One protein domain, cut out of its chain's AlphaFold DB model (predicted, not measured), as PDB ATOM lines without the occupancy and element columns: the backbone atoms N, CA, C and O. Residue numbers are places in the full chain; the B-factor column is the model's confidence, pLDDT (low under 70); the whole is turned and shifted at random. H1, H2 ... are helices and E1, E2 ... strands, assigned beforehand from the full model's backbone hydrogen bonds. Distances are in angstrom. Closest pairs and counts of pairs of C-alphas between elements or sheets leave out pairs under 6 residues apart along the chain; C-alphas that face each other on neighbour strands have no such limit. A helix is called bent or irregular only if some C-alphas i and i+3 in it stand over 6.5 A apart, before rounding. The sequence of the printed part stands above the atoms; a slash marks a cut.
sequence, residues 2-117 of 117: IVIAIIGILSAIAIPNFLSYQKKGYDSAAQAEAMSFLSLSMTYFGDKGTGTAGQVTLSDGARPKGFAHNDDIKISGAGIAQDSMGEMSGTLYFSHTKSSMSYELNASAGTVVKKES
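This is residues 2 to 117 of the 117 residues of a protein of Candidatus Magnetoglobus multicellularis str. Araruama (UniProt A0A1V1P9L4). A strongly twisted antiparallel sheet of four strands, E2, E4, E5 and E6, is covered on one face by a single very long helix, H1, which runs along the strands and reaches far past the sheet, residues 2 to 21 sticking out as a free arm. A small second sheet, the two short strands E1 and E3, sits beyond one end of the large sheet, near the last part of H1. The printed part has 116 residues, with one named helix and six named strands in the order H1, E1, E2, E3, E4, E5, E6; the large sheet has the order E2, E4, E5, E6, and the class is mixed, helices and strands. The whole is loose, with a radius of gyration of the C-alphas of 19.1 A and spans of 74 by 24 by 19 A; the arm makes much of this length, and the body without it spans 44 by 25 by 17 A.

In the large sheet, E2 holds residues 73 to 77 and is 13.3 A long from first to last C-alpha. E4 holds residues 91 to 96 and is 17.0 A long, E5 residues 101 to 106 and 16.1 A, and E6 residues 111 to 116 and 15.9 A. E6 ends with C-alpha 116 at (-25.796, 9.140, -11.217). H1 holds residues 2 to 48 and is 68.6 A long, from C-alpha 2 at (-68.489, 0.027, -7.359) to C-alpha 48 at (-9.486, 29.751, 11.121). It has a kink of 37 degrees near residue 14; it is neither bent nor irregular, but only just: C-alphas 13 and 16 are 6.3 A apart. The small sheet has E1, residues 54 to 56, and E3, residues 80 to 82, each 6.9 A long.

E2 and E6 are the edge strands of the large sheet. E4, E5 and E6 form a meander, each strand the antiparallel neighbour of the one before, and E4 with E5 and E5 with E6 are hairpins. Between E2 and E4, N 74 and O 95 are 2.7 A apart, within hydrogen-bond range. Between E4 and E5, N 103 and O 94 are within range at 2.8 A, and between E5 and E6, N 104 and O 113 at 2.8 A. H1 is on this sheet, and the two make two layers, a helix on one face of a sheet. Its height over the sheet is 8.9 A, and it lies over E4 and E5, running along the strands at 20 degrees to E4 on the local plane. The closest C-alphas of H1 and E4 are those of Ala 30 and Phe 94, 5.6 A apart; those of H1 and E5 are Gln 31 and Tyr 103, 6.1 A. In H1, 40 of 43 O i to N i+4 pairs are within hydrogen-bond range. E2 runs on into E3 across a break of 2 residues, at 44 degrees. E3 is the antiparallel neighbour of E1, with N 56 and O 80 within range at 2.8 A. The closest C-alphas of H1 and E1 are those of Ser 41 and Val 56, 6.5 A apart. E1 is apart from E4, E5 and E6.

The two C-alphas farthest apart are those of Ile 2 and Gly 51, at 73.8 A. The printed part has no cut and ends at Ser 117, the chain's last residue. The link from E1 to E2, residues 57 to 72, is long. The mean pLDDT of the printed part is 80.4, and residues 49 to 53, 58 to 65, 78 and 116 to 117 are under 70.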
ATOM      1  N   ILE A   2     -69.182  -0.828  -6.376       89.75
ATOM      2  CA  ILE A   2     -68.489   0.027  -7.359       89.75
ATOM      3  C   ILE A   2     -67.322   0.848  -6.775       89.75
ATOM      4  O   ILE A   2     -66.334   1.101  -7.455       89.75
ATOM      5  N   VAL A   3     -67.397   1.209  -5.493       93.62
ATOM      6  CA  VAL A   3     -66.398   2.067  -4.833       93.62
ATOM      7  C   VAL A   3     -65.021   1.399  -4.770       93.62
ATOM      8  O   VAL A   3     -64.021   2.035  -5.085       93.62
ATOM      9  N   ILE A   4     -64.966   0.102  -4.450       91.38
ATOM     10  CA  ILE A   4     -63.705  -0.652  -4.391       91.38
ATOM     11  C   ILE A   4     -63.035  -0.702  -5.773       91.38
ATOM     12  O   ILE A   4     -61.821  -0.537  -5.872       91.38
ATOM     13  N   ALA A   5     -63.822  -0.860  -6.842       89.50
ATOM     14  CA  ALA A   5     -63.302  -0.894  -8.207       89.50
ATOM     15  C   ALA A   5     -62.689   0.453  -8.631       89.50
ATOM     16  O   ALA A   5     -61.615   0.482  -9.230       89.50
ATOM     17  N   ILE A   6     -63.328   1.572  -8.273       93.31
ATOM     18  CA  ILE A   6     -62.835   2.915  -8.616       93.31
ATOM     19  C   ILE A   6     -61.560   3.254  -7.831       93.31
ATOM     20  O   ILE A   6     -60.596   3.746  -8.417       93.31
ATOM     21  N   ILE A   7     -61.512   2.939  -6.530       93.44
ATOM     22  CA  ILE A   7     -60.304   3.137  -5.707       93.44
ATOM     23  C   ILE A   7     -59.132   2.311  -6.264       93.44
ATOM     24  O   ILE A   7     -58.009   2.810  -6.317       93.44
ATOM     25  N   GLY A   8     -59.392   1.087  -6.742       88.88
ATOM     26  CA  GLY A   8     -58.376   0.230  -7.360       88.88
ATOM     27  C   GLY A   8     -57.699   0.862  -8.583       88.88
ATOM     28  O   GLY A   8     -56.473   0.855  -8.674       88.88
ATOM     29  N   ILE A   9     -58.476   1.469  -9.487       91.44
ATOM     30  CA  ILE A   9     -57.946   2.103 -10.709       91.44
ATOM     31  C   ILE A   9     -57.153   3.375 -10.376       91.44
ATOM     32  O   ILE A   9     -56.060   3.578 -10.903       91.44
ATOM     33  N   LEU A  10     -57.669   4.215  -9.472       92.25
ATOM     34  CA  LEU A  10     -56.979   5.442  -9.056       92.25
ATOM     35  C   LEU A  10     -55.649   5.133  -8.355       92.25
ATOM     36  O   LEU A  10     -54.636   5.778  -8.630       92.25
ATOM     37  N   SER A  11     -55.635   4.113  -7.492       89.25
ATOM     38  CA  SER A  11     -54.437   3.684  -6.766       89.25
ATOM     39  C   SER A  11     -53.349   3.160  -7.709       89.25
ATOM     40  O   SER A  11     -52.176   3.492  -7.543       89.25
ATOM     41  N   ALA A  12     -53.730   2.430  -8.764       90.12
ATOM     42  CA  ALA A  12     -52.786   1.906  -9.751       90.12
ATOM     43  C   ALA A  12     -51.981   3.008 -10.468       90.12
ATOM     44  O   ALA A  12     -50.818   2.794 -10.801       90.12
ATOM     45  N   ILE A  13     -52.565   4.196 -10.668       89.00
ATOM     46  CA  ILE A  13     -51.887   5.351 -11.281       89.00
ATOM     47  C   ILE A  13     -51.129   6.170 -10.225       89.00
ATOM     48  O   ILE A  13     -50.026   6.662 -10.473       89.00
ATOM     49  N   ALA A  14     -51.704   6.318  -9.031       89.50
ATOM     50  CA  ALA A  14     -51.144   7.158  -7.977       89.50
ATOM     51  C   ALA A  14     -49.908   6.542  -7.299       89.50
ATOM     52  O   ALA A  14     -48.949   7.264  -7.027       89.50
ATOM     53  N   ILE A  15     -49.889   5.226  -7.059       88.50
ATOM     54  CA  ILE A  15     -48.770   4.524  -6.406       88.50
ATOM     55  C   ILE A  15     -47.431   4.724  -7.137       88.50
ATOM     56  O   ILE A  15     -46.471   5.144  -6.483       88.50
ATOM     57  N   PRO A  16     -47.301   4.466  -8.456       88.12
ATOM     58  CA  PRO A  16     -46.012   4.619  -9.127       88.12
ATOM     59  C   PRO A  16     -45.529   6.073  -9.106       88.12
ATOM     60  O   PRO A  16     -44.331   6.324  -8.948       88.12
ATOM     61  N   ASN A  17     -46.451   7.035  -9.195       88.50
ATOM     62  CA  ASN A  17     -46.101   8.448  -9.124       88.50
ATOM     63  C   ASN A  17     -45.625   8.838  -7.713       88.50
ATOM     64  O   ASN A  17     -44.583   9.474  -7.556       88.50
ATOM     65  N   PHE A  18     -46.320   8.372  -6.672       88.62
ATOM     66  CA  PHE A  18     -45.936   8.584  -5.276       88.62
ATOM     67  C   PHE A  18     -44.537   8.033  -4.962       88.62
ATOM     68  O   PHE A  18     -43.728   8.729  -4.350       88.62
ATOM     69  N   LEU A  19     -44.209   6.830  -5.442       87.94
ATOM     70  CA  LEU A  19     -42.879   6.236  -5.263       87.94
ATOM     71  C   LEU A  19     -41.773   7.066  -5.935       87.94
ATOM     72  O   LEU A  19     -40.679   7.198  -5.386       87.94
ATOM     73  N   SER A  20     -42.049   7.659  -7.100       87.00
ATOM     74  CA  SER A  20     -41.109   8.561  -7.782       87.00
ATOM     75  C   SER A  20     -40.886   9.857  -6.994       87.00
ATOM     76  O   SER A  20     -39.744  10.280  -6.809       87.00
ATOM     77  N   TYR A  21     -41.951  10.461  -6.457       89.00
ATOM     78  CA  TYR A  21     -41.826  11.648  -5.604       89.00
ATOM     79  C   TYR A  21     -41.091  11.359  -4.299       89.00
ATOM     80  O   TYR A  21     -40.267  12.166  -3.877       89.00
ATOM     81  N   GLN A  22     -41.329  10.198  -3.689       88.44
ATOM     82  CA  GLN A  22     -40.625   9.793  -2.478       88.44
ATOM     83  C   GLN A  22     -39.114   9.667  -2.730       88.44
ATOM     84  O   GLN A  22     -38.320  10.205  -1.958       88.44
ATOM     85  N   LYS A  23     -38.711   9.053  -3.854       87.19
ATOM     86  CA  LYS A  23     -37.299   8.984  -4.274       87.19
ATOM     87  C   LYS A  23     -36.682  10.368  -4.478       87.19
ATOM     88  O   LYS A  23     -35.607  10.628  -3.953       87.19
ATOM     89  N   LYS A  24     -37.392  11.283  -5.144       87.25
ATOM     90  CA  LYS A  24     -36.944  12.680  -5.303       87.25
ATOM     91  C   LYS A  24     -36.822  13.427  -3.970       87.25
ATOM     92  O   LYS A  24     -35.977  14.309  -3.839       87.25
ATOM     93  N   GLY A  25     -37.654  13.093  -2.983       86.75
ATOM     94  CA  GLY A  25     -37.532  13.617  -1.622       86.75
ATOM     95  C   GLY A  25     -36.236  13.165  -0.945       86.75
ATOM     96  O   GLY A  25     -35.525  13.992  -0.381       86.75
ATOM     97  N   TYR A  26     -35.888  11.881  -1.072       88.94
ATOM     98  CA  TYR A  26     -34.615  11.337  -0.581       88.94
ATOM     99  C   TYR A  26     -33.399  11.972  -1.265       88.94
ATOM    100  O   TYR A  26     -32.426  12.326  -0.603       88.94
ATOM    101  N   ASP A  27     -33.488  12.180  -2.577       87.69
ATOM    102  CA  ASP A  27     -32.480  12.885  -3.372       87.69
ATOM    103  C   ASP A  27     -32.277  14.328  -2.893       87.69
ATOM    104  O   ASP A  27     -31.153  14.783  -2.690       87.69
ATOM    105  N   SER A  28     -33.381  15.036  -2.645       87.12
ATOM    106  CA  SER A  28     -33.353  16.420  -2.160       87.12
ATOM    107  C   SER A  28     -32.754  16.516  -0.756       87.12
ATOM    108  O   SER A  28     -32.045  17.474  -0.461       87.12
ATOM    109  N   ALA A  29     -32.995  15.514   0.097       87.62
ATOM    110  CA  ALA A  29     -32.385  15.431   1.421       87.62
ATOM    111  C   ALA A  29     -30.857  15.263   1.330       87.62
ATOM    112  O   ALA A  29     -30.130  16.012   1.978       87.62
ATOM    113  N   ALA A  30     -30.366  14.358   0.473       85.88
ATOM    114  CA  ALA A  30     -28.927  14.170   0.253       85.88
ATOM    115  C   ALA A  30     -28.254  15.433  -0.311       85.88
ATOM    116  O   ALA A  30     -27.175  15.820   0.137       85.88
ATOM    117  N   GLN A  31     -28.913  16.121  -1.249       88.31
ATOM    118  CA  GLN A  31     -28.425  17.390  -1.790       88.31
ATOM    119  C   GLN A  31     -28.373  18.497  -0.727       88.31
ATOM    120  O   GLN A  31     -27.394  19.241  -0.660       88.31
ATOM    121  N   ALA A  32     -29.423  18.628   0.089       87.62
ATOM    122  CA  ALA A  32     -29.486  19.632   1.146       87.62
ATOM    123  C   ALA A  32     -28.391  19.407   2.194       87.62
ATOM    124  O   ALA A  32     -27.753  20.363   2.637       87.62
ATOM    125  N   GLU A  33     -28.129  18.149   2.544       87.31
ATOM    126  CA  GLU A  33     -27.076  17.800   3.490       87.31
ATOM    127  C   GLU A  33     -25.677  18.098   2.933       87.31
ATOM    128  O   GLU A  33     -24.859  18.698   3.633       87.31
ATOM    129  N   ALA A  34     -25.428  17.794   1.654       86.00
ATOM    130  CA  ALA A  34     -24.192  18.183   0.977       86.00
ATOM    131  C   ALA A  34     -23.977  19.707   1.023       86.00
ATOM    132  O   ALA A  34     -22.918  20.181   1.428       86.00
ATOM    133  N   MET A  35     -24.998  20.499   0.682       87.12
ATOM    134  CA  MET A  35     -24.914  21.965   0.734       87.12
ATOM    135  C   MET A  35     -24.686  22.490   2.156       87.12
ATOM    136  O   MET A  35     -23.900  23.417   2.357       87.12
ATOM    137  N   SER A  36     -25.344  21.890   3.149       87.81
ATOM    138  CA  SER A  36     -25.137  22.235   4.554       87.81
ATOM    139  C   SER A  36     -23.694  21.958   4.983       87.81
ATOM    140  O   SER A  36     -23.061  22.820   5.589       87.81
ATOM    141  N   PHE A  37     -23.136  20.808   4.594       85.31
ATOM    142  CA  PHE A  37     -21.741  20.475   4.868       85.31
ATOM    143  C   PHE A  37     -20.767  21.453   4.202       85.31
ATOM    144  O   PHE A  37     -19.825  21.916   4.847       85.31
ATOM    145  N   LEU A  38     -21.023  21.827   2.943       84.62
ATOM    146  CA  LEU A  38     -20.231  22.836   2.242       84.62
ATOM    147  C   LEU A  38     -20.242  24.169   2.999       84.62
ATOM    148  O   LEU A  38     -19.179  24.714   3.291       84.62
ATOM    149  N   SER A  39     -21.424  24.657   3.383       87.25
ATOM    150  CA  SER A  39     -21.559  25.906   4.138       87.25
ATOM    151  C   SER A  39     -20.804  25.852   5.466       87.25
ATOM    152  O   SER A  39     -20.114  26.807   5.814       87.25
ATOM    153  N   LEU A  40     -20.897  24.739   6.198       85.38
ATOM    154  CA  LEU A  40     -20.177  24.561   7.460       85.38
ATOM    155  C   LEU A  40     -18.666  24.558   7.253       85.38
ATOM    156  O   LEU A  40     -17.947  25.174   8.035       85.38
ATOM    157  N   SER A  41     -18.185  23.897   6.197       80.88
ATOM    158  CA  SER A  41     -16.762  23.894   5.864       80.88
ATOM    159  C   SER A  41     -16.260  25.308   5.557       80.88
ATOM    160  O   SER A  41     -15.255  25.726   6.123       80.88
ATOM    161  N   MET A  42     -17.010  26.097   4.779       80.81
ATOM    162  CA  MET A  42     -16.673  27.493   4.481       80.81
ATOM    163  C   MET A  42     -16.644  28.365   5.743       80.81
ATOM    164  O   MET A  42     -15.716  29.150   5.920       80.81
ATOM    165  N   THR A  43     -17.617  28.215   6.648       83.88
ATOM    166  CA  THR A  43     -17.616  28.937   7.933       83.88
ATOM    167  C   THR A  43     -16.437  28.522   8.813       83.88
ATOM    168  O   THR A  43     -15.780  29.382   9.393       83.88
ATOM    169  N   TYR A  44     -16.137  27.222   8.888       80.56
ATOM    170  CA  TYR A  44     -15.020  26.702   9.674       80.56
ATOM    171  C   TYR A  44     -13.677  27.264   9.193       80.56
ATOM    172  O   TYR A  44     -12.882  27.739   9.999       80.56
ATOM    173  N   PHE A  45     -13.438  27.259   7.883       79.50
ATOM    174  CA  PHE A  45     -12.214  27.807   7.301       79.50
ATOM    175  C   PHE A  45     -12.160  29.341   7.367       79.50
ATOM    176  O   PHE A  45     -11.088  29.908   7.569       79.50
ATOM    177  N   GLY A  46     -13.310  30.020   7.287       79.62
ATOM    178  CA  GLY A  46     -13.407  31.464   7.508       79.62
ATOM    179  C   GLY A  46     -13.003  31.893   8.924       79.62
ATOM    180  O   GLY A  46     -12.316  32.898   9.076       79.62
ATOM    181  N   ASP A  47     -13.368  31.114   9.948       79.56
ATOM    182  CA  ASP A  47     -12.996  31.375  11.351       79.56
ATOM    183  C   ASP A  47     -11.508  31.094  11.636       79.56
ATOM    184  O   ASP A  47     -10.880  31.767  12.450       79.56
ATOM    185  N   LYS A  48     -10.905  30.119  10.941       72.88
ATOM    186  CA  LYS A  48      -9.486  29.751  11.121       72.88
ATOM    187  C   LYS A  48      -8.496  30.714  10.458       72.88
ATOM    188  O   LYS A  48      -7.340  30.756  10.883       72.88
ATOM    189  N   GLY A  49      -8.939  31.495   9.474       66.00
ATOM    190  CA  GLY A  49      -8.107  32.449   8.742       66.00
ATOM    191  C   GLY A  49      -7.165  31.800   7.718       66.00
ATOM    192  O   GLY A  49      -6.820  30.622   7.794       66.00
ATOM    193  N   THR A  50      -6.730  32.590   6.734       61.09
ATOM    194  CA  THR A  50      -5.807  32.152   5.674       61.09
ATOM    195  C   THR A  50      -4.421  31.863   6.262       61.09
ATOM    196  O   THR A  50      -3.811  32.768   6.831       61.09
ATOM    197  N   GLY A  51      -3.921  30.628   6.137       57.66
ATOM    198  CA  GLY A  51      -2.578  30.241   6.608       57.66
ATOM    199  C   GLY A  51      -2.522  28.990   7.487       57.66
ATOM    200  O   GLY A  51      -1.434  28.462   7.715       57.66
ATOM    201  N   THR A  52      -3.669  28.489   7.955       59.34
ATOM    202  CA  THR A  52      -3.738  27.258   8.755       59.34
ATOM    203  C   THR A  52      -4.288  26.118   7.907       59.34
ATOM    204  O   THR A  52      -5.493  26.047   7.676       59.34
ATOM    205  N   ALA A  53      -3.418  25.204   7.472       64.38
ATOM    206  CA  ALA A  53      -3.854  23.984   6.802       64.38
ATOM    207  C   ALA A  53      -4.735  23.153   7.750       64.38
ATOM    208  O   ALA A  53      -4.349  22.854   8.883       64.38
ATOM    209  N   GLY A  54      -5.930  22.791   7.292       70.94
ATOM    210  CA  GLY A  54      -6.913  22.089   8.108       70.94
ATOM    211  C   GLY A  54      -7.819  21.217   7.259       70.94
ATOM    212  O   GLY A  54      -8.065  21.508   6.092       70.94
ATOM    213  N   GLN A  55      -8.322  20.139   7.852       73.56
ATOM    214  CA  GLN A  55      -9.307  19.265   7.224       73.56
ATOM    215  C   GLN A  55     -10.589  19.243   8.046       73.56
ATOM    216  O   GLN A  55     -10.562  19.114   9.269       73.56
ATOM    217  N   VAL A  56     -11.713  19.352   7.348       75.00
ATOM    218  CA  VAL A  56     -13.036  19.005   7.849       75.00
ATOM    219  C   VAL A  56     -13.367  17.641   7.265       75.00
ATOM    220  O   VAL A  56     -13.795  17.512   6.115       75.00
ATOM    221  N   THR A  57     -13.114  16.606   8.056       70.50
ATOM    222  CA  THR A  57     -13.399  15.224   7.682       70.50
ATOM    223  C   THR A  57     -14.761  14.813   8.224       70.50
ATOM    224  O   THR A  57     -15.182  15.255   9.288       70.50
ATOM    225  N   LEU A  58     -15.451  13.948   7.490       67.19
ATOM    226  CA  LEU A  58     -16.608  13.208   7.981       67.19
ATOM    227  C   LEU A  58     -16.196  11.748   8.129       67.19
ATOM    228  O   LEU A  58     -16.648  10.876   7.398       67.19
ATOM    229  N   SER A  59     -15.259  11.496   9.037       57.00
ATOM    230  CA  SER A  59     -14.981  10.133   9.485       57.00
ATOM    231  C   SER A  59     -15.974   9.790  10.586       57.00
ATOM    232  O   SER A  59     -16.328  10.662  11.384       57.00
ATOM    233  N   ASP A  60     -16.436   8.542  10.613       47.19
ATOM    234  CA  ASP A  60     -17.353   8.029  11.632       47.19
ATOM    235  C   ASP A  60     -16.900   8.467  13.043       47.19
ATOM    236  O   ASP A  60     -15.800   8.137  13.487       47.19
ATOM    237  N   GLY A  61     -17.699   9.322  13.693       52.44
ATOM    238  CA  GLY A  61     -17.434   9.890  15.023       52.44
ATOM    239  C   GLY A  61     -16.837  11.309  15.098       52.44
ATOM    240  O   GLY A  61     -16.991  11.957  16.133       52.44
ATOM    241  N   ALA A  62     -16.232  11.854  14.038       56.69
ATOM    242  CA  ALA A  62     -15.612  13.189  14.039       56.69
ATOM    243  C   ALA A  62     -16.345  14.156  13.095       56.69
ATOM    244  O   ALA A  62     -15.794  14.617  12.102       56.69
ATOM    245  N   ARG A  63     -17.617  14.450  13.386       68.62
ATOM    246  CA  ARG A  63     -18.417  15.407  12.599       68.62
ATOM    247  C   ARG A  63     -18.143  16.849  13.057       68.62
ATOM    248  O   ARG A  63     -18.029  17.077  14.267       68.62
ATOM    249  N   PRO A  64     -18.076  17.839  12.146       69.00
ATOM    250  CA  PRO A  64     -17.992  19.240  12.545       69.00
ATOM    251  C   PRO A  64     -19.200  19.606  13.415       69.00
ATOM    252  O   PRO A  64     -20.336  19.215  13.136       69.00
ATOM    253  N   LYS A  65     -18.950  20.336  14.509       69.31
ATOM    254  CA  LYS A  65     -19.998  20.729  15.461       69.31
ATOM    255  C   LYS A  65     -21.096  21.506  14.726       69.31
ATOM    256  O   LYS A  65     -20.802  22.484  14.051       69.31
ATOM    257  N   GLY A  66     -22.346  21.071  14.882       73.12
ATOM    258  CA  GLY A  66     -23.504  21.677  14.213       73.12
ATOM    259  C   GLY A  66     -23.897  21.029  12.881       73.12
ATOM    260  O   GLY A  66     -24.903  21.430  12.304       73.12
ATOM    261  N   PHE A  67     -23.172  20.006  12.411       80.38
ATOM    262  CA  PHE A  67     -23.606  19.215  11.261       80.38
ATOM    263  C   PHE A  67     -24.716  18.233  11.656       80.38
ATOM    264  O   PHE A  67     -24.474  17.231  12.334       80.38
ATOM    265  N   ALA A  68     -25.943  18.543  11.238       79.38
ATOM    266  CA  ALA A  68     -27.111  17.692  11.424       79.38
ATOM    267  C   ALA A  68     -27.158  16.618  10.328       79.38
ATOM    268  O   ALA A  68     -27.818  16.787   9.306       79.38
ATOM    269  N   HIS A  69     -26.421  15.533  10.550       82.25
ATOM    270  CA  HIS A  69     -26.393  14.380   9.656       82.25
ATOM    271  C   HIS A  69     -27.620  13.489   9.838       82.25
ATOM    272  O   HIS A  69     -27.987  13.175  10.974       82.25
ATOM    273  N   ASN A  70     -28.195  13.021   8.734       82.62
ATOM    274  CA  ASN A  70     -29.176  11.945   8.750       82.62
ATOM    275  C   ASN A  70     -28.489  10.601   8.466       82.62
ATOM    276  O   ASN A  70     -27.890  10.440   7.409       82.62
ATOM    277  N   ASP A  71     -28.636   9.617   9.359       82.19
ATOM    278  CA  ASP A  71     -28.002   8.294   9.224       82.19
ATOM    279  C   ASP A  71     -28.463   7.511   7.975       82.19
ATOM    280  O   ASP A  71     -27.780   6.589   7.522       82.19
ATOM    281  N   ASP A  72     -29.600   7.883   7.373       84.62
ATOM    282  CA  ASP A  72     -30.047   7.328   6.091       84.62
ATOM    283  C   ASP A  72     -29.210   7.826   4.892       84.62
ATOM    284  O   ASP A  72     -29.255   7.215   3.814       84.62
ATOM    285  N   ILE A  73     -28.449   8.914   5.056       85.19
ATOM    286  CA  ILE A  73     -27.579   9.514   4.040       85.19
ATOM    287  C   ILE A  73     -26.157   9.001   4.253       85.19
ATOM    288  O   ILE A  73     -25.495   9.275   5.241       85.19
ATOM    289  N   LYS A  74     -25.645   8.245   3.290       85.44
ATOM    290  CA  LYS A  74     -24.261   7.788   3.269       85.44
ATOM    291  C   LYS A  74     -23.369   8.893   2.743       85.44
ATOM    292  O   LYS A  74     -23.656   9.490   1.706       85.44
ATOM    293  N   ILE A  75     -22.260   9.111   3.438       81.94
ATOM    294  CA  ILE A  75     -21.237  10.065   3.034       81.94
ATOM    295  C   ILE A  75     -19.947   9.299   2.780       81.94
ATOM    296  O   ILE A  75     -19.521   8.502   3.613       81.94
ATOM    297  N   SER A  76     -19.340   9.515   1.618       79.62
ATOM    298  CA  SER A  76     -18.083   8.883   1.224       79.62
ATOM    299  C   SER A  76     -17.118   9.931   0.682       79.62
ATOM    300  O   SER A  76     -17.519  10.802  -0.086       79.62
ATOM    301  N   GLY A  77     -15.849   9.868   1.078       75.00
ATOM    302  CA  GLY A  77     -14.815  10.818   0.667       75.00
ATOM    303  C   GLY A  77     -13.858  11.169   1.802       75.00
ATOM    304  O   GLY A  77     -14.135  10.913   2.972       75.00
ATOM    305  N   ALA A  78     -12.716  11.758   1.452       69.62
ATOM    306  CA  ALA A  78     -11.646  12.072   2.401       69.62
ATOM    307  C   ALA A  78     -11.902  13.342   3.244       69.62
ATOM    308  O   ALA A  78     -11.094  13.662   4.111       69.62
ATOM    309  N   GLY A  79     -13.013  14.057   3.018       76.62
ATOM    310  CA  GLY A  79     -13.289  15.358   3.638       76.62
ATOM    311  C   GLY A  79     -12.895  16.544   2.754       76.62
ATOM    312  O   GLY A  79     -12.477  16.372   1.609       76.62
ATOM    313  N   ILE A  80     -13.069  17.754   3.287       83.31
ATOM    314  CA  ILE A  80     -12.646  19.006   2.646       83.31
ATOM    315  C   ILE A  80     -11.407  19.511   3.368       83.31
ATOM    316  O   ILE A  80     -11.400  19.605   4.593       83.31
ATOM    317  N   ALA A  81     -10.371  19.849   2.616       84.12
ATOM    318  CA  ALA A  81      -9.147  20.455   3.102       84.12
ATOM    319  C   ALA A  81      -9.075  21.926   2.685       84.12
ATOM    320  O   ALA A  81      -9.559  22.293   1.616       84.12
ATOM    321  N   GLN A  82      -8.418  22.740   3.501       83.62
ATOM    322  CA  GLN A  82      -7.909  24.048   3.111       83.62
ATOM    323  C   GLN A  82      -6.382  24.012   3.167       83.62
ATOM    324  O   GLN A  82      -5.813  23.484   4.129       83.62
ATOM    325  N   ASP A  83      -5.724  24.544   2.141       79.62
ATOM    326  CA  ASP A  83      -4.272  24.697   2.125       79.62
ATOM    327  C   ASP A  83      -3.804  25.978   2.845       79.62
ATOM    328  O   ASP A  83      -4.591  26.825   3.275       79.62
ATOM    329  N   SER A  84      -2.488  26.142   2.985       75.56
ATOM    330  CA  SER A  84      -1.898  27.316   3.640       75.56
ATOM    331  C   SER A  84      -2.078  28.629   2.859       75.56
ATOM    332  O   SER A  84      -1.747  29.688   3.389       75.56
ATOM    333  N   MET A  85      -2.586  28.587   1.624       74.94
ATOM    334  CA  MET A  85      -2.923  29.761   0.810       74.94
ATOM    335  C   MET A  85      -4.424  30.086   0.856       74.94
ATOM    336  O   MET A  85      -4.853  31.103   0.315       74.94
ATOM    337  N   GLY A  86      -5.208  29.282   1.580       73.25
ATOM    338  CA  GLY A  86      -6.641  29.466   1.767       73.25
ATOM    339  C   GLY A  86      -7.506  28.751   0.730       73.25
ATOM    340  O   GLY A  86      -8.726  28.906   0.778       73.25
ATOM    341  N   GLU A  87      -6.917  27.961  -0.169       81.31
ATOM    342  CA  GLU A  87      -7.627  27.266  -1.238       81.31
ATOM    343  C   GLU A  87      -8.264  25.971  -0.725       81.31
ATOM    344  O   GLU A  87      -7.628  25.145  -0.063       81.31
ATOM    345  N   MET A  88      -9.560  25.810  -1.002       83.00
ATOM    346  CA  MET A  88     -10.331  24.647  -0.576       83.00
ATOM    347  C   MET A  88     -10.232  23.536  -1.621       83.00
ATOM    348  O   MET A  88     -10.404  23.763  -2.815       83.00
ATOM    349  N   SER A  89      -9.999  22.306  -1.178       82.25
ATOM    350  CA  SER A  89      -9.928  21.129  -2.040       82.25
ATOM    351  C   SER A  89     -10.568  19.923  -1.365       82.25
ATOM    352  O   SER A  89     -10.620  19.825  -0.142       82.25
ATOM    353  N   GLY A  90     -11.098  19.000  -2.159       80.88
ATOM    354  CA  GLY A  90     -11.731  17.789  -1.649       80.88
ATOM    355  C   GLY A  90     -13.070  17.514  -2.307       80.88
ATOM    356  O   GLY A  90     -13.809  18.429  -2.685       80.88
ATOM    357  N   THR A  91     -13.356  16.223  -2.424       82.69
ATOM    358  CA  THR A  91     -14.590  15.712  -3.006       82.69
ATOM    359  C   THR A  91     -15.273  14.804  -1.996       82.69
ATOM    360  O   THR A  91     -14.640  13.905  -1.434       82.69
ATOM    361  N   LEU A  92     -16.563  15.037  -1.765       85.00
ATOM    362  CA  LEU A  92     -17.415  14.149  -0.982       85.00
ATOM    363  C   LEU A  92     -18.635  13.744  -1.791       85.00
ATOM    364  O   LEU A  92     -19.158  14.521  -2.580       85.00
ATOM    365  N   TYR A  93     -19.115  12.540  -1.537       85.00
ATOM    366  CA  TYR A  93     -20.305  11.977  -2.143       85.00
ATOM    367  C   TYR A  93     -21.357  11.758  -1.069       85.00
ATOM    368  O   TYR A  93     -21.083  11.098  -0.071       85.00
ATOM    369  N   PHE A  94     -22.556  12.281  -1.299       84.12
ATOM    370  CA  PHE A  94     -23.723  12.106  -0.440       84.12
ATOM    371  C   PHE A  94     -24.760  11.276  -1.192       84.12
ATOM    372  O   PHE A  94     -25.196  11.668  -2.274       84.12
ATOM    373  N   SER A  95     -25.160  10.128  -0.656       83.69
ATOM    374  CA  SER A  95     -26.170   9.267  -1.275       83.69
ATOM    375  C   SER A  95     -27.158   8.756  -0.242       83.69
ATOM    376  O   SER A  95     -26.788   8.317   0.838       83.69
ATOM    377  N   HIS A  96     -28.449   8.802  -0.553       86.31
ATOM    378  CA  HIS A  96     -29.457   8.269   0.355       86.31
ATOM    379  C   HIS A  96     -29.560   6.747   0.198       86.31
ATOM    380  O   HIS A  96     -29.629   6.249  -0.920       86.31
ATOM    381  N   THR A  97     -29.676   5.989   1.291       83.62
ATOM    382  CA  THR A  97     -29.712   4.508   1.268       83.62
ATOM    383  C   THR A  97     -30.867   3.937   0.426       83.62
ATOM    384  O   THR A  97     -30.797   2.817  -0.075       83.62
ATOM    385  N   LYS A  98     -31.935   4.722   0.243       80.94
ATOM    386  CA  LYS A  98     -33.117   4.382  -0.578       80.94
ATOM    387  C   LYS A  98     -33.123   4.998  -1.984       80.94
ATOM    388  O   LYS A  98     -34.113   4.839  -2.698       80.94
ATOM    389  N   SER A  99     -32.068   5.714  -2.369       79.19
ATOM    390  CA  SER A  99     -31.915   6.283  -3.709       79.19
ATOM    391  C   SER A  99     -30.659   5.755  -4.398       79.19
ATOM    392  O   SER A  99     -29.677   5.406  -3.755       79.19
ATOM    393  N   SER A 100     -30.698   5.689  -5.726       74.19
ATOM    394  CA  SER A 100     -29.545   5.356  -6.568       74.19
ATOM    395  C   SER A 100     -28.764   6.593  -7.022       74.19
ATOM    396  O   SER A 100     -27.830   6.469  -7.808       74.19
ATOM    397  N   MET A 101     -29.163   7.794  -6.593       79.25
ATOM    398  CA  MET A 101     -28.485   9.040  -6.947       79.25
ATOM    399  C   MET A 101     -27.460   9.415  -5.876       79.25
ATOM    400  O   MET A 101     -27.718   9.290  -4.676       79.25
ATOM    401  N   SER A 102     -26.310   9.910  -6.321       83.12
ATOM    402  CA  SER A 102     -25.274  10.473  -5.462       83.12
ATOM    403  C   SER A 102     -25.078  11.957  -5.772       83.12
ATOM    404  O   SER A 102     -25.361  12.438  -6.870       83.12
ATOM    405  N   TYR A 103     -24.623  12.712  -4.787       84.56
ATOM    406  CA  TYR A 103     -24.356  14.135  -4.912       84.56
ATOM    407  C   TYR A 103     -22.894  14.374  -4.598       84.56
ATOM    408  O   TYR A 103     -22.449  14.140  -3.478       84.56
ATOM    409  N   GLU A 104     -22.157  14.805  -5.614       85.44
ATOM    410  CA  GLU A 104     -20.750  15.141  -5.506       85.44
ATOM    411  C   GLU A 104     -20.627  16.587  -5.046       85.44
ATOM    412  O   GLU A 104     -20.975  17.517  -5.772       85.44
ATOM    413  N   LEU A 105     -20.128  16.777  -3.837       82.44
ATOM    414  CA  LEU A 105     -19.640  18.050  -3.356       82.44
ATOM    415  C   LEU A 105     -18.192  18.199  -3.797       82.44
ATOM    416  O   LEU A 105     -17.346  17.400  -3.398       82.44
ATOM    417  N   ASN A 106     -17.907  19.244  -4.566       83.31
ATOM    418  CA  ASN A 106     -16.558  19.640  -4.938       83.31
ATOM    419  C   ASN A 106     -16.218  20.966  -4.249       83.31
ATOM    420  O   ASN A 106     -16.781  22.015  -4.578       83.31
ATOM    421  N   ALA A 107     -15.298  20.916  -3.287       80.75
ATOM    422  CA  ALA A 107     -14.936  22.075  -2.481       80.75
ATOM    423  C   ALA A 107     -14.086  23.107  -3.234       80.75
ATOM    424  O   ALA A 107     -14.149  24.285  -2.902       80.75
ATOM    425  N   SER A 108     -13.350  22.686  -4.266       77.81
ATOM    426  CA  SER A 108     -12.545  23.581  -5.112       77.81
ATOM    427  C   SER A 108     -13.426  24.411  -6.045       77.81
ATOM    428  O   SER A 108     -13.212  25.606  -6.212       77.81
ATOM    429  N   ALA A 109     -14.484  23.804  -6.588       76.75
ATOM    430  CA  ALA A 109     -15.479  24.517  -7.383       76.75
ATOM    431  C   ALA A 109     -16.567  25.203  -6.533       76.75
ATOM    432  O   ALA A 109     -17.350  25.981  -7.073       76.75
ATOM    433  N   GLY A 110     -16.678  24.882  -5.238       78.25
ATOM    434  CA  GLY A 110     -17.758  25.359  -4.366       78.25
ATOM    435  C   GLY A 110     -19.151  24.910  -4.824       78.25
ATOM    436  O   GLY A 110     -20.137  25.605  -4.590       78.25
ATOM    437  N   THR A 111     -19.242  23.771  -5.514       80.38
ATOM    438  CA  THR A 111     -20.487  23.285  -6.126       80.38
ATOM    439  C   THR A 111     -20.874  21.915  -5.592       80.38
ATOM    440  O   THR A 111     -20.025  21.111  -5.205       80.38
ATOM    441  N   VAL A 112     -22.178  21.637  -5.606       83.00
ATOM    442  CA  VAL A 112     -22.713  20.285  -5.435       83.00
ATOM    443  C   VAL A 112     -23.386  19.885  -6.738       83.00
ATOM    444  O   VAL A 112     -24.345  20.523  -7.176       83.00
ATOM    445  N   VAL A 113     -22.875  18.832  -7.363       83.81
ATOM    446  CA  VAL A 113     -23.327  18.336  -8.660       83.81
ATOM    447  C   VAL A 113     -23.972  16.972  -8.473       83.81
ATOM    448  O   VAL A 113     -23.439  16.090  -7.802       83.81
ATOM    449  N   LYS A 114     -25.138  16.783  -9.089       80.19
ATOM    450  CA  LYS A 114     -25.789  15.476  -9.132       80.19
ATOM    451  C   LYS A 114     -24.937  14.511  -9.964       80.19
ATOM    452  O   LYS A 114     -24.617  14.807 -11.114       80.19
ATOM    453  N   LYS A 115     -24.626  13.347  -9.404       73.00
ATOM    454  CA  LYS A 115     -23.962  12.236 -10.085       73.00
ATOM    455  C   LYS A 115     -24.863  11.012 -10.020       73.00
ATOM    456  O   LYS A 115     -25.270  10.563  -8.948       73.00
ATOM    457  N   GLU A 116     -25.209  10.477 -11.181       60.62
ATOM    458  CA  GLU A 116     -25.796   9.140 -11.217       60.62
ATOM    459  C   GLU A 116     -24.729   8.166 -10.702       60.62
ATOM    460  O   GLU A 116     -23.559   8.298 -11.076       60.62
ATOM    461  N   SER A 117     -25.106   7.316  -9.741       52.94
ATOM    462  CA  SER A 117     -24.189   6.324  -9.173       52.94
ATOM    463  C   SER A 117     -23.827   5.246 -10.183       52.94
ATOM    464  O   SER A 117     -24.648   4.969 -11.086       52.94
TER     465      SER A 117